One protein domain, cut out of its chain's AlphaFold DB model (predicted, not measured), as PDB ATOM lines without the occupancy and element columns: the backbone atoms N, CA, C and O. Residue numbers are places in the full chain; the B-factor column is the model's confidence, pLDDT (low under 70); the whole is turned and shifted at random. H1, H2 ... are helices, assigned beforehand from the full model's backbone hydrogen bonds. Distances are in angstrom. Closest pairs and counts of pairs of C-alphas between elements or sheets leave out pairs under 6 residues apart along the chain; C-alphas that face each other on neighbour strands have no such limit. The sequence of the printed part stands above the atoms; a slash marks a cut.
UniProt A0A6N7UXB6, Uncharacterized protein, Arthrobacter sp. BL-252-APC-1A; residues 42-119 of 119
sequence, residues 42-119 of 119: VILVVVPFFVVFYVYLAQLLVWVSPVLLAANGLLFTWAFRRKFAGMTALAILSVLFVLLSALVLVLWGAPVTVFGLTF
ATOM      1  N   VAL A  42     -52.440 -29.416 -31.461       89.06
ATOM      2  CA  VAL A  42     -53.517 -28.720 -30.740       89.06
ATOM      3  C   VAL A  42     -54.538 -28.126 -31.713       89.06
ATOM      4  O   VAL A  42     -55.736 -28.238 -31.473       89.06
ATOM      5  N   ILE A  43     -54.095 -27.552 -32.837       92.12
ATOM      6  CA  ILE A  43     -54.999 -27.023 -33.875       92.12
ATOM      7  C   ILE A  43     -55.853 -28.143 -34.494       92.12
ATOM      8  O   ILE A  43     -57.022 -27.931 -34.814       92.12
ATOM      9  N   LEU A  44     -55.292 -29.345 -34.643       94.44
ATOM     10  CA  LEU A  44     -55.942 -30.487 -35.292       94.44
ATOM     11  C   LEU A  44     -56.726 -31.394 -34.328       94.44
ATOM     12  O   LEU A  44     -57.276 -32.407 -34.760       94.44
ATOM     13  N   VAL A  45     -56.841 -31.025 -33.049       88.50
ATOM     14  CA  VAL A  45     -57.456 -31.844 -31.984       88.50
ATOM     15  C   VAL A  45     -58.936 -32.182 -32.224       88.50
ATOM     16  O   VAL A  45     -59.468 -33.096 -31.610       88.50
ATOM     17  N   VAL A  46     -59.619 -31.494 -33.145       89.38
ATOM     18  CA  VAL A  46     -60.995 -31.842 -33.558       89.38
ATOM     19  C   VAL A  46     -61.056 -33.242 -34.186       89.38
ATOM     20  O   VAL A  46     -62.087 -33.913 -34.140       89.38
ATOM     21  N   VAL A  47     -59.947 -33.709 -34.762       93.50
ATOM     22  CA  VAL A  47     -59.829 -35.044 -35.341       93.50
ATOM     23  C   VAL A  47     -59.370 -36.032 -34.252       93.50
ATOM     24  O   VAL A  47     -58.291 -35.847 -33.687       93.50
ATOM     25  N   PRO A  48     -60.109 -37.132 -33.994       91.44
ATOM     26  CA  PRO A  48     -59.833 -38.044 -32.875       91.44
ATOM     27  C   PRO A  48     -58.402 -38.591 -32.814       91.44
ATOM     28  O   PRO A  48     -57.833 -38.728 -31.735       91.44
ATOM     29  N   PHE A  49     -57.792 -38.869 -33.968       93.56
ATOM     30  CA  PHE A  49     -56.402 -39.323 -34.045       93.56
ATOM     31  C   PHE A  49     -55.426 -38.334 -33.386       93.56
ATOM     32  O   PHE A  49     -54.553 -38.739 -32.618       93.56
ATOM     33  N   PHE A  50     -55.606 -37.035 -33.635       93.31
ATOM     34  CA  PHE A  50     -54.752 -35.996 -33.067       93.31
ATOM     35  C   PHE A  50     -55.003 -35.798 -31.574       93.31
ATOM     36  O   PHE A  50     -54.062 -35.467 -30.865       93.31
ATOM     37  N   VAL A  51     -56.214 -36.076 -31.073       91.94
ATOM     38  CA  VAL A  51     -56.483 -36.110 -29.622       91.94
ATOM     39  C   VAL A  51     -55.596 -37.146 -28.945       91.94
ATOM     40  O   VAL A  51     -54.879 -36.826 -28.003       91.94
ATOM     41  N   VAL A  52     -55.601 -38.385 -29.444       93.44
ATOM     42  CA  VAL A  52     -54.816 -39.478 -28.850       93.44
ATOM     43  C   VAL A  52     -53.318 -39.193 -28.963       93.44
ATOM     44  O   VAL A  52     -52.578 -39.376 -27.997       93.44
ATOM     45  N   PHE A  53     -52.873 -38.686 -30.115       94.38
ATOM     46  CA  PHE A  53     -51.484 -38.270 -30.298       94.38
ATOM     47  C   PHE A  53     -51.088 -37.142 -29.336       94.38
ATOM     48  O   PHE A  53     -49.999 -37.166 -28.764       94.38
ATOM     49  N   TYR A  54     -51.982 -36.179 -29.103       94.56
ATOM     50  CA  TYR A  54     -51.748 -35.102 -28.151       94.56
ATOM     51  C   TYR A  54     -51.658 -35.607 -26.715       94.56
ATOM     52  O   TYR A  54     -50.782 -35.164 -25.984       94.56
ATOM     53  N   VAL A  55     -52.501 -36.563 -26.312       95.38
ATOM     54  CA  VAL A  55     -52.416 -37.195 -24.986       95.38
ATOM     55  C   VAL A  55     -51.048 -37.852 -24.788       95.38
ATOM     56  O   VAL A  55     -50.434 -37.676 -23.738       95.38
ATOM     57  N   TYR A  56     -50.525 -38.542 -25.804       94.69
ATOM     58  CA  TYR A  56     -49.166 -39.090 -25.757       94.69
ATOM     59  C   TYR A  56     -48.098 -37.991 -25.624       94.69
ATOM     60  O   TYR A  56     -47.220 -38.074 -24.765       94.69
ATOM     61  N   LEU A  57     -48.188 -36.924 -26.424       95.00
ATOM     62  CA  LEU A  57     -47.254 -35.800 -26.336       95.00
ATOM     63  C   LEU A  57     -47.325 -35.104 -24.967       95.00
ATOM     64  O   LEU A  57     -46.295 -34.746 -24.399       95.00
ATOM     65  N   ALA A  58     -48.526 -34.970 -24.407       95.56
ATOM     66  CA  ALA A  58     -48.760 -34.416 -23.084       95.56
ATOM     67  C   ALA A  58     -48.120 -35.278 -21.986       95.56
ATOM     68  O   ALA A  58     -47.499 -34.727 -21.080       95.56
ATOM     69  N   GLN A  59     -48.192 -36.613 -22.087       94.88
ATOM     70  CA  GLN A  59     -47.479 -37.518 -21.172       94.88
ATOM     71  C   GLN A  59     -45.973 -37.274 -21.208       94.88
ATOM     72  O   GLN A  59     -45.354 -37.152 -20.152       94.88
ATOM     73  N   LEU A  60     -45.390 -37.145 -22.403       94.88
ATOM     74  CA  LEU A  60     -43.970 -36.828 -22.540       94.88
ATOM     75  C   LEU A  60     -43.645 -35.478 -21.896       94.88
ATOM     76  O   LEU A  60     -42.753 -35.411 -21.059       94.88
ATOM     77  N   LEU A  61     -44.381 -34.414 -22.224       95.19
ATOM     78  CA  LEU A  61     -44.116 -33.072 -21.690       95.19
ATOM     79  C   LEU A  61     -44.235 -33.002 -20.167       95.19
ATOM     80  O   LEU A  61     -43.400 -32.377 -19.515       95.19
ATOM     81  N   VAL A  62     -45.238 -33.664 -19.590       96.25
ATOM     82  CA  VAL A  62     -45.417 -33.738 -18.134       96.25
ATOM     83  C   VAL A  62     -44.305 -34.559 -17.487       96.25
ATOM     84  O   VAL A  62     -43.796 -34.176 -16.432       96.25
ATOM     85  N   TRP A  63     -43.848 -35.626 -18.139       95.81
ATOM     86  CA  TRP A  63     -42.764 -36.461 -17.630       95.81
ATOM     87  C   TRP A  63     -41.442 -35.697 -17.481       95.81
ATOM     88  O   TRP A  63     -40.807 -35.790 -16.429       95.81
ATOM     89  N   VAL A  64     -41.063 -34.895 -18.482       95.00
ATOM     90  CA  VAL A  64     -39.851 -34.043 -18.475       95.00
ATOM     91  C   VAL A  64     -40.097 -32.649 -17.858       95.00
ATOM     92  O   VAL A  64     -39.178 -31.834 -17.730       95.00
ATOM     93  N   SER A  65     -41.315 -32.382 -17.375       94.69
ATOM     94  CA  SER A  65     -41.713 -31.065 -16.867       94.69
ATOM     95  C   SER A  65     -40.785 -30.455 -15.814       94.69
ATOM     96  O   SER A  65     -40.535 -29.257 -15.930       94.69
ATOM     97  N   PRO A  66     -40.188 -31.172 -14.837       95.25
ATOM     98  CA  PRO A  66     -39.401 -30.484 -13.816       95.25
ATOM     99  C   PRO A  66     -38.108 -29.885 -14.386       95.25
ATOM    100  O   PRO A  66     -37.694 -28.805 -13.964       95.25
ATOM    101  N   VAL A  67     -37.505 -30.526 -15.398       95.50
ATOM    102  CA  VAL A  67     -36.364 -29.950 -16.132       95.50
ATOM    103  C   VAL A  67     -36.808 -28.784 -17.005       95.50
ATOM    104  O   VAL A  67     -36.135 -27.754 -17.002       95.50
ATOM    105  N   LEU A  68     -37.947 -28.895 -17.699       94.94
ATOM    106  CA  LEU A  68     -38.469 -27.792 -18.514       94.94
ATOM    107  C   LEU A  68     -38.785 -26.568 -17.659       94.94
ATOM    108  O   LEU A  68     -38.390 -25.467 -18.027       94.94
ATOM    109  N   LEU A  69     -39.432 -26.745 -16.508       96.00
ATOM    110  CA  LEU A  69     -39.770 -25.660 -15.590       96.00
ATOM    111  C   LEU A  69     -38.512 -24.995 -15.016       96.00
ATOM    112  O   LEU A  69     -38.445 -23.768 -14.965       96.00
ATOM    113  N   ALA A  70     -37.492 -25.774 -14.642       96.38
ATOM    114  CA  ALA A  70     -36.222 -25.226 -14.164       96.38
ATOM    115  C   ALA A  70     -35.488 -24.432 -15.260       96.38
ATOM    116  O   ALA A  70     -35.069 -23.295 -15.033       96.38
ATOM    117  N   ALA A  71     -35.374 -25.002 -16.462       95.94
ATOM    118  CA  ALA A  71     -34.737 -24.360 -17.609       95.94
ATOM    119  C   ALA A  71     -35.463 -23.066 -18.010       95.94
ATOM    120  O   ALA A  71     -34.833 -22.018 -18.168       95.94
ATOM    121  N   ASN A  72     -36.792 -23.109 -18.089       96.12
ATOM    122  CA  ASN A  72     -37.614 -21.954 -18.435       96.12
ATOM    123  C   ASN A  72     -37.619 -20.885 -17.341       96.12
ATOM    124  O   ASN A  72     -37.591 -19.703 -17.661       96.12
ATOM    125  N   GLY A  73     -37.565 -21.261 -16.061       96.25
ATOM    126  CA  GLY A  73     -37.409 -20.305 -14.961       96.25
ATOM    127  C   GLY A  73     -36.083 -19.540 -15.032       96.25
ATOM    128  O   GLY A  73     -36.051 -18.319 -14.835       96.25
ATOM    129  N   LEU A  74     -34.993 -20.232 -15.381       96.06
ATOM    130  CA  LEU A  74     -33.682 -19.617 -15.614       96.06
ATOM    131  C   LEU A  74     -33.695 -18.705 -16.845       96.06
ATOM    132  O   LEU A  74     -33.256 -17.554 -16.756       96.06
ATOM    133  N   LEU A  75     -34.218 -19.195 -17.975       95.19
ATOM    134  CA  LEU A  75     -34.302 -18.428 -19.218       95.19
ATOM    135  C   LEU A  75     -35.173 -17.185 -19.043       95.19
ATOM    136  O   LEU A  75     -34.739 -16.095 -19.405       95.19
ATOM    137  N   PHE A  76     -36.351 -17.327 -18.435       95.94
ATOM    138  CA  PHE A  76     -37.263 -16.226 -18.137       95.94
ATOM    139  C   PHE A  76     -36.579 -15.167 -17.277       95.94
ATOM    140  O   PHE A  76     -36.540 -14.001 -17.655       95.94
ATOM    141  N   THR A  77     -35.978 -15.565 -16.151       94.12
ATOM    142  CA  THR A  77     -35.335 -14.620 -15.226       94.12
ATOM    143  C   THR A  77     -34.205 -13.853 -15.909       94.12
ATOM    144  O   THR A  77     -34.066 -12.640 -15.735       94.12
ATOM    145  N   TRP A  78     -33.394 -14.541 -16.709       94.19
ATOM    146  CA  TRP A  78     -32.300 -13.924 -17.453       94.19
ATOM    147  C   TRP A  78     -32.802 -13.001 -18.575       94.19
ATOM    148  O   TRP A  78     -32.330 -11.867 -18.689       94.19
ATOM    149  N   ALA A  79     -33.768 -13.459 -19.375       90.81
ATOM    150  CA  ALA A  79     -34.311 -12.729 -20.518       90.81
ATOM    151  C   ALA A  79     -35.111 -11.499 -20.077       90.81
ATOM    152  O   ALA A  79     -34.928 -10.419 -20.640       90.81
ATOM    153  N   PHE A  80     -35.918 -11.635 -19.022       92.19
ATOM    154  CA  PHE A  80     -36.716 -10.557 -18.446       92.19
ATOM    155  C   PHE A  80     -35.827  -9.432 -17.911       92.19
ATOM    156  O   PHE A  80     -36.015  -8.269 -18.264       92.19
ATOM    157  N   ARG A  81     -34.783  -9.772 -17.139       90.69
ATOM    158  CA  ARG A  81     -33.819  -8.785 -16.615       90.69
ATOM    159  C   ARG A  81     -33.074  -8.022 -17.710       90.69
ATOM    160  O   ARG A  81     -32.614  -6.915 -17.457       90.69
ATOM    161  N   ARG A  82     -32.933  -8.609 -18.900       86.56
ATOM    162  CA  ARG A  82     -32.239  -8.018 -20.055       86.56
ATOM    163  C   ARG A  82     -33.189  -7.492 -21.138       86.56
ATOM    164  O   ARG A  82     -32.726  -7.170 -22.225       86.56
ATOM    165  N   LYS A  83     -34.497  -7.409 -20.859       88.31
ATOM    166  CA  LYS A  83     -35.538  -6.937 -21.792       88.31
ATOM    167  C   LYS A  83     -35.600  -7.717 -23.127       88.31
ATOM    168  O   LYS A  83     -36.067  -7.194 -24.135       88.31
ATOM    169  N   PHE A  84     -35.197  -8.992 -23.157       87.69
ATOM    170  CA  PHE A  84     -35.340  -9.841 -24.349       87.69
ATOM    171  C   PHE A  84     -36.772 -10.376 -24.471       87.69
ATOM    172  O   PHE A  84     -37.072 -11.492 -24.034       87.69
ATOM    173  N   ALA A  85     -37.657  -9.593 -25.092       88.31
ATOM    174  CA  ALA A  85     -39.086  -9.905 -25.195       88.31
ATOM    175  C   ALA A  85     -39.369 -11.284 -25.822       88.31
ATOM    176  O   ALA A  85     -40.129 -12.065 -25.258       88.31
ATOM    177  N   GLY A  86     -38.705 -11.626 -26.935       89.00
ATOM    178  CA  GLY A  86     -38.941 -12.893 -27.640       89.00
ATOM    179  C   GLY A  86     -38.604 -14.139 -26.813       89.00
ATOM    180  O   GLY A  86     -39.411 -15.058 -26.729       89.00
ATOM    181  N   MET A  87     -37.445 -14.157 -26.144       92.38
ATOM    182  CA  MET A  87     -37.057 -15.285 -25.279       92.38
ATOM    183  C   MET A  87     -37.915 -15.360 -24.015       92.38
ATOM    184  O   MET A  87     -38.234 -16.450 -23.555       92.38
ATOM    185  N   THR A  88     -38.325 -14.207 -23.481       93.50
ATOM    186  CA  THR A  88     -39.242 -14.151 -22.336       93.50
ATOM    187  C   THR A  88     -40.598 -14.757 -22.699       93.50
ATOM    188  O   THR A  88     -41.111 -15.598 -21.966       93.50
ATOM    189  N   ALA A  89     -41.157 -14.377 -23.852       94.25
ATOM    190  CA  ALA A  89     -42.425 -14.907 -24.345       94.25
ATOM    191  C   ALA A  89     -42.349 -16.413 -24.622       94.25
ATOM    192  O   ALA A  89     -43.253 -17.150 -24.235       94.25
ATOM    193  N   LEU A  90     -41.257 -16.873 -25.239       95.12
ATOM    194  CA  LEU A  90     -41.032 -18.291 -25.506       95.12
ATOM    195  C   LEU A  90     -40.974 -19.109 -24.209       95.12
ATOM    196  O   LEU A  90     -41.624 -20.149 -24.122       95.12
ATOM    197  N   ALA A  91     -40.290 -18.591 -23.184       94.94
ATOM    198  CA  ALA A  91     -40.192 -19.269 -21.900       94.94
ATOM    199  C   ALA A  91     -41.555 -19.397 -21.198       94.94
ATOM    200  O   ALA A  91     -41.913 -20.456 -20.684       94.94
ATOM    201  N   ILE A  92     -42.357 -18.325 -21.221       95.00
ATOM    202  CA  ILE A  92     -43.734 -18.345 -20.701       95.00
ATOM    203  C   ILE A  92     -44.572 -19.370 -21.468       95.00
ATOM    204  O   ILE A  92     -45.275 -20.174 -20.860       95.00
ATOM    205  N   LEU A  93     -44.498 -19.352 -22.800       95.19
ATOM    206  CA  LEU A  93     -45.285 -20.232 -23.657       95.19
ATOM    207  C   LEU A  93     -44.962 -21.712 -23.404       95.19
ATOM    208  O   LEU A  93     -45.876 -22.530 -23.319       95.19
ATOM    209  N   SER A  94     -43.684 -22.047 -23.215       93.06
ATOM    210  CA  SER A  94     -43.239 -23.402 -22.868       93.06
ATOM    211  C   SER A  94     -43.844 -23.878 -21.540       93.06
ATOM    212  O   SER A  94     -44.441 -24.956 -21.471       93.06
ATOM    213  N   VAL A  95     -43.810 -23.033 -20.501       94.62
ATOM    214  CA  VAL A  95     -44.448 -23.325 -19.203       94.62
ATOM    215  C   VAL A  95     -45.960 -23.517 -19.356       94.62
ATOM    216  O   VAL A  95     -46.525 -24.451 -18.786       94.62
ATOM    217  N   LEU A  96     -46.624 -22.681 -20.158       95.56
ATOM    218  CA  LEU A  96     -48.057 -22.819 -20.428       95.56
ATOM    219  C   LEU A  96     -48.392 -24.141 -21.128       95.56
ATOM    220  O   LEU A  96     -49.393 -24.762 -20.776       95.56
ATOM    221  N   PHE A  97     -47.562 -24.616 -22.061       94.81
ATOM    222  CA  PHE A  97     -47.773 -25.923 -22.691       94.81
ATOM    223  C   PHE A  97     -47.635 -27.083 -21.713       94.81
ATOM    224  O   PHE A  97     -48.415 -28.031 -21.795       94.81
ATOM    225  N   VAL A  98     -46.700 -27.010 -20.766       94.81
ATOM    226  CA  VAL A  98     -46.579 -28.012 -19.697       94.81
ATOM    227  C   VAL A  98     -47.847 -28.039 -18.837       94.81
ATOM    228  O   VAL A  98     -48.389 -29.114 -18.578       94.81
ATOM    229  N   LEU A  99     -48.366 -26.871 -18.443       94.75
ATOM    230  CA  LEU A  99     -49.601 -26.773 -17.656       94.75
ATOM    231  C   LEU A  99     -50.822 -27.286 -18.428       94.75
ATOM    232  O   LEU A  99     -51.621 -28.048 -17.884       94.75
ATOM    233  N   LEU A 100     -50.950 -26.909 -19.702       94.44
ATOM    234  CA  LEU A 100     -52.023 -27.388 -20.572       94.44
ATOM    235  C   LEU A 100     -51.945 -28.908 -20.754       94.44
ATOM    236  O   LEU A 100     -52.969 -29.581 -20.702       94.44
ATOM    237  N   SER A 101     -50.739 -29.452 -20.917       94.50
ATOM    238  CA  SER A 101     -50.507 -30.894 -21.018       94.50
ATOM    239  C   SER A 101     -50.955 -31.616 -19.750       94.50
ATOM    240  O   SER A 101     -51.706 -32.582 -19.835       94.50
ATOM    241  N   ALA A 102     -50.576 -31.113 -18.571       93.94
ATOM    242  CA  ALA A 102     -51.024 -31.672 -17.297       93.94
ATOM    243  C   ALA A 102     -52.554 -31.644 -17.167       93.94
ATOM    244  O   ALA A 102     -53.161 -32.653 -16.814       93.94
ATOM    245  N   LEU A 103     -53.186 -30.521 -17.523       94.69
ATOM    246  CA  LEU A 103     -54.642 -30.390 -17.513       94.69
ATOM    247  C   LEU A 103     -55.313 -31.408 -18.445       94.69
ATOM    248  O   LEU A 103     -56.301 -32.028 -18.066       94.69
ATOM    249  N   VAL A 104     -54.768 -31.606 -19.644       93.81
ATOM    250  CA  VAL A 104     -55.284 -32.575 -20.621       93.81
ATOM    251  C   VAL A 104     -55.216 -33.996 -20.074       93.81
ATOM    252  O   VAL A 104     -56.193 -34.726 -20.203       93.81
ATOM    253  N   LEU A 105     -54.114 -34.384 -19.421       94.88
ATOM    254  CA  LEU A 105     -54.002 -35.709 -18.799       94.88
ATOM    255  C   LEU A 105     -55.037 -35.907 -17.690       94.88
ATOM    256  O   LEU A 105     -55.687 -36.950 -17.653       94.88
ATOM    257  N   VAL A 106     -55.235 -34.895 -16.842       94.44
ATOM    258  CA  VAL A 106     -56.241 -34.930 -15.770       94.44
ATOM    259  C   VAL A 106     -57.651 -35.067 -16.345       94.44
ATOM    260  O   VAL A 106     -58.408 -35.925 -15.900       94.44
ATOM    261  N   LEU A 107     -58.003 -34.270 -17.358       93.19
ATOM    262  CA  LEU A 107     -59.319 -34.331 -18.010       93.19
ATOM    263  C   LEU A 107     -59.548 -35.653 -18.754       93.19
ATOM    264  O   LEU A 107     -60.679 -36.125 -18.828       93.19
ATOM    265  N   TRP A 108     -58.485 -36.253 -19.291       94.44
ATOM    266  CA  TRP A 108     -58.532 -37.564 -19.934       94.44
ATOM    267  C   TRP A 108     -58.626 -38.723 -18.927       94.44
ATOM    268  O   TRP A 108     -58.954 -39.845 -19.309       94.44
ATOM    269  N   GLY A 109     -58.331 -38.481 -17.645       92.25
ATOM    270  CA  GLY A 109     -58.202 -39.535 -16.637       92.25
ATOM    271  C   GLY A 109     -56.954 -40.403 -16.831       92.25
ATOM    272  O   GLY A 109     -56.939 -41.563 -16.423       92.25
ATOM    273  N   ALA A 110     -55.916 -39.871 -17.487       90.19
ATOM    274  CA  ALA A 110     -54.624 -40.537 -17.603       90.19
ATOM    275  C   ALA A 110     -53.800 -40.358 -16.314       90.19
ATOM    276  O   ALA A 110     -53.851 -39.288 -15.705       90.19
ATOM    277  N   PRO A 111     -52.986 -41.359 -15.931       87.81
ATOM    278  CA  PRO A 111     -52.072 -41.228 -14.802       87.81
ATOM    279  C   PRO A 111     -51.057 -40.109 -15.058       87.81
ATOM    280  O   PRO A 111     -50.420 -40.058 -16.118       87.81
ATOM    281  N   VAL A 112     -50.868 -39.226 -14.079       89.69
ATOM    282  CA  VAL A 112     -49.931 -38.104 -14.202       89.69
ATOM    283  C   VAL A 112     -48.570 -38.589 -13.727       89.69
ATOM    284  O   VAL A 112     -48.366 -38.816 -12.542       89.69
ATOM    285  N   THR A 113     -47.629 -38.778 -14.652       87.75
ATOM    286  CA  THR A 113     -46.283 -39.263 -14.314       87.75
ATOM    287  C   THR A 113     -45.250 -38.165 -14.505       87.75
ATOM    288  O   THR A 113     -45.048 -37.690 -15.618       87.75
ATOM    289  N   VAL A 114     -44.559 -37.792 -13.430       89.00
ATOM    290  CA  VAL A 114     -43.514 -36.760 -13.416       89.00
ATOM    291  C   VAL A 114     -42.197 -37.425 -13.024       89.00
ATOM    292  O   VAL A 114     -42.099 -37.998 -11.943       89.00
ATOM    293  N   PHE A 115     -41.195 -37.422 -13.912       85.62
ATOM    294  CA  PHE A 115     -39.925 -38.151 -13.727       85.62
ATOM    295  C   PHE A 115     -40.048 -39.602 -13.217       85.62
ATOM    296  O   PHE A 115     -39.199 -40.098 -12.482       85.62
ATOM    297  N   GLY A 116     -41.093 -40.315 -13.641       78.25
ATOM    298  CA  GLY A 116     -41.319 -41.717 -13.269       78.25
ATOM    299  C   GLY A 116     -42.083 -41.925 -11.957       78.25
ATOM    300  O   GLY A 116     -42.356 -43.068 -11.609       78.25
ATOM    301  N   LEU A 117     -42.470 -40.854 -11.257       84.12
ATOM    302  CA  LEU A 117     -43.413 -40.910 -10.137       84.12
ATOM    303  C   LEU A 117     -44.829 -40.662 -10.658       84.12
ATOM    304  O   LEU A 117     -45.074 -39.628 -11.279       84.12
ATOM    305  N   THR A 118     -45.736 -41.608 -10.427       84.69
ATOM    306  CA  THR A 118     -47.125 -41.561 -10.908       84.69
ATOM    307  C   THR A 118     -48.085 -41.127  -9.798       84.69
ATOM    308  O   THR A 118     -47.962 -41.599  -8.668       84.69
ATOM    309  N   PHE A 119     -49.039 -40.260 -10.145       79.88
ATOM    310  CA  PHE A 119     -50.084 -39.703  -9.281       79.88
ATOM    311  C   PHE A 119     -51.476 -39.925  -9.879       79.88
ATOM    312  O   PHE A 119     -51.585 -39.951 -11.133       79.88
TER     313      PHE A 119
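This is residues 42 to 119 of the 119 residues of an uncharacterized protein of Arthrobacter sp. BL-252-APC-1A (UniProt A0A6N7UXB6). A long helical hairpin, H2 and H3 side by side, has a third helix, H1, crossing the last part of H3 at a large angle near the hairpin's open end. After H3 the unnamed tail, residues 109 to 119, folds back past the end of H1, and the long axis is made mainly by the hairpin. The printed part has 78 residues with three named helices in the order H1, H2, H3 and no named strand; the class is all helix. The whole is only just loose, close to compact, with a radius of gyration of the C-alphas of 14.2 A, and it is flat, with spans of 42 by 30 by 14 A.

After residues 42 to 47, which hold no named element, H1 runs over residues 48 to 63. A tight link of 1 residue leads to H2, residues 65 to 81, and H1 and H2 meet only through their link. A tight link of 3 residues then leads to H3, residues 85 to 108. H2 and H3 form a helical hairpin: they touch, with Phe 76 and Thr 88 as the closest C-alphas at 5.1 A, and run opposite ways at a shallow tilt of 26 degrees. Their centres are 12.4 A apart. H1 touches H3 with residues 55 to 62 alone, and H3 touches H1 with residues 98 to 108 alone. Their closest C-alphas are those of Ala 58 and Ser 101, 4.4 A apart. H1 and H3 run opposite ways at a steep tilt of 68 degrees, only just short of about perpendicular. In H1, H2 and H3 every O i to N i+4 pair is within hydrogen-bond range.

H1, Pro 48 to Trp 63, is 22.9 A from first to last C-alpha and begins at C-alpha 48, (-59.833, -38.044, -32.875). H2, Ser 65 to Arg 81, measures 23.6 A and ends at C-alpha 81, (-33.819, -8.785, -16.615). H3, Ala 85 to Trp 108, is the longest helix, with 24 residues and 34.2 A, and ends at C-alpha 108, (-58.532, -37.564, -19.934). In the stretch after it, residues 113 to 114 pair with residues 117 to 118, antiparallel, too short to be named strands.

The two C-alphas farthest apart are those of Pro 48 and Arg 82, at 42.7 A. The first and last printed C-alphas, Val 42 and Phe 119, are 24.3 A apart, and Phe 119 is the chain's last residue. The printed part has no cut, and both links between the helices are tight. The mean pLDDT of the printed part is 92.7, and no printed residue is under 70.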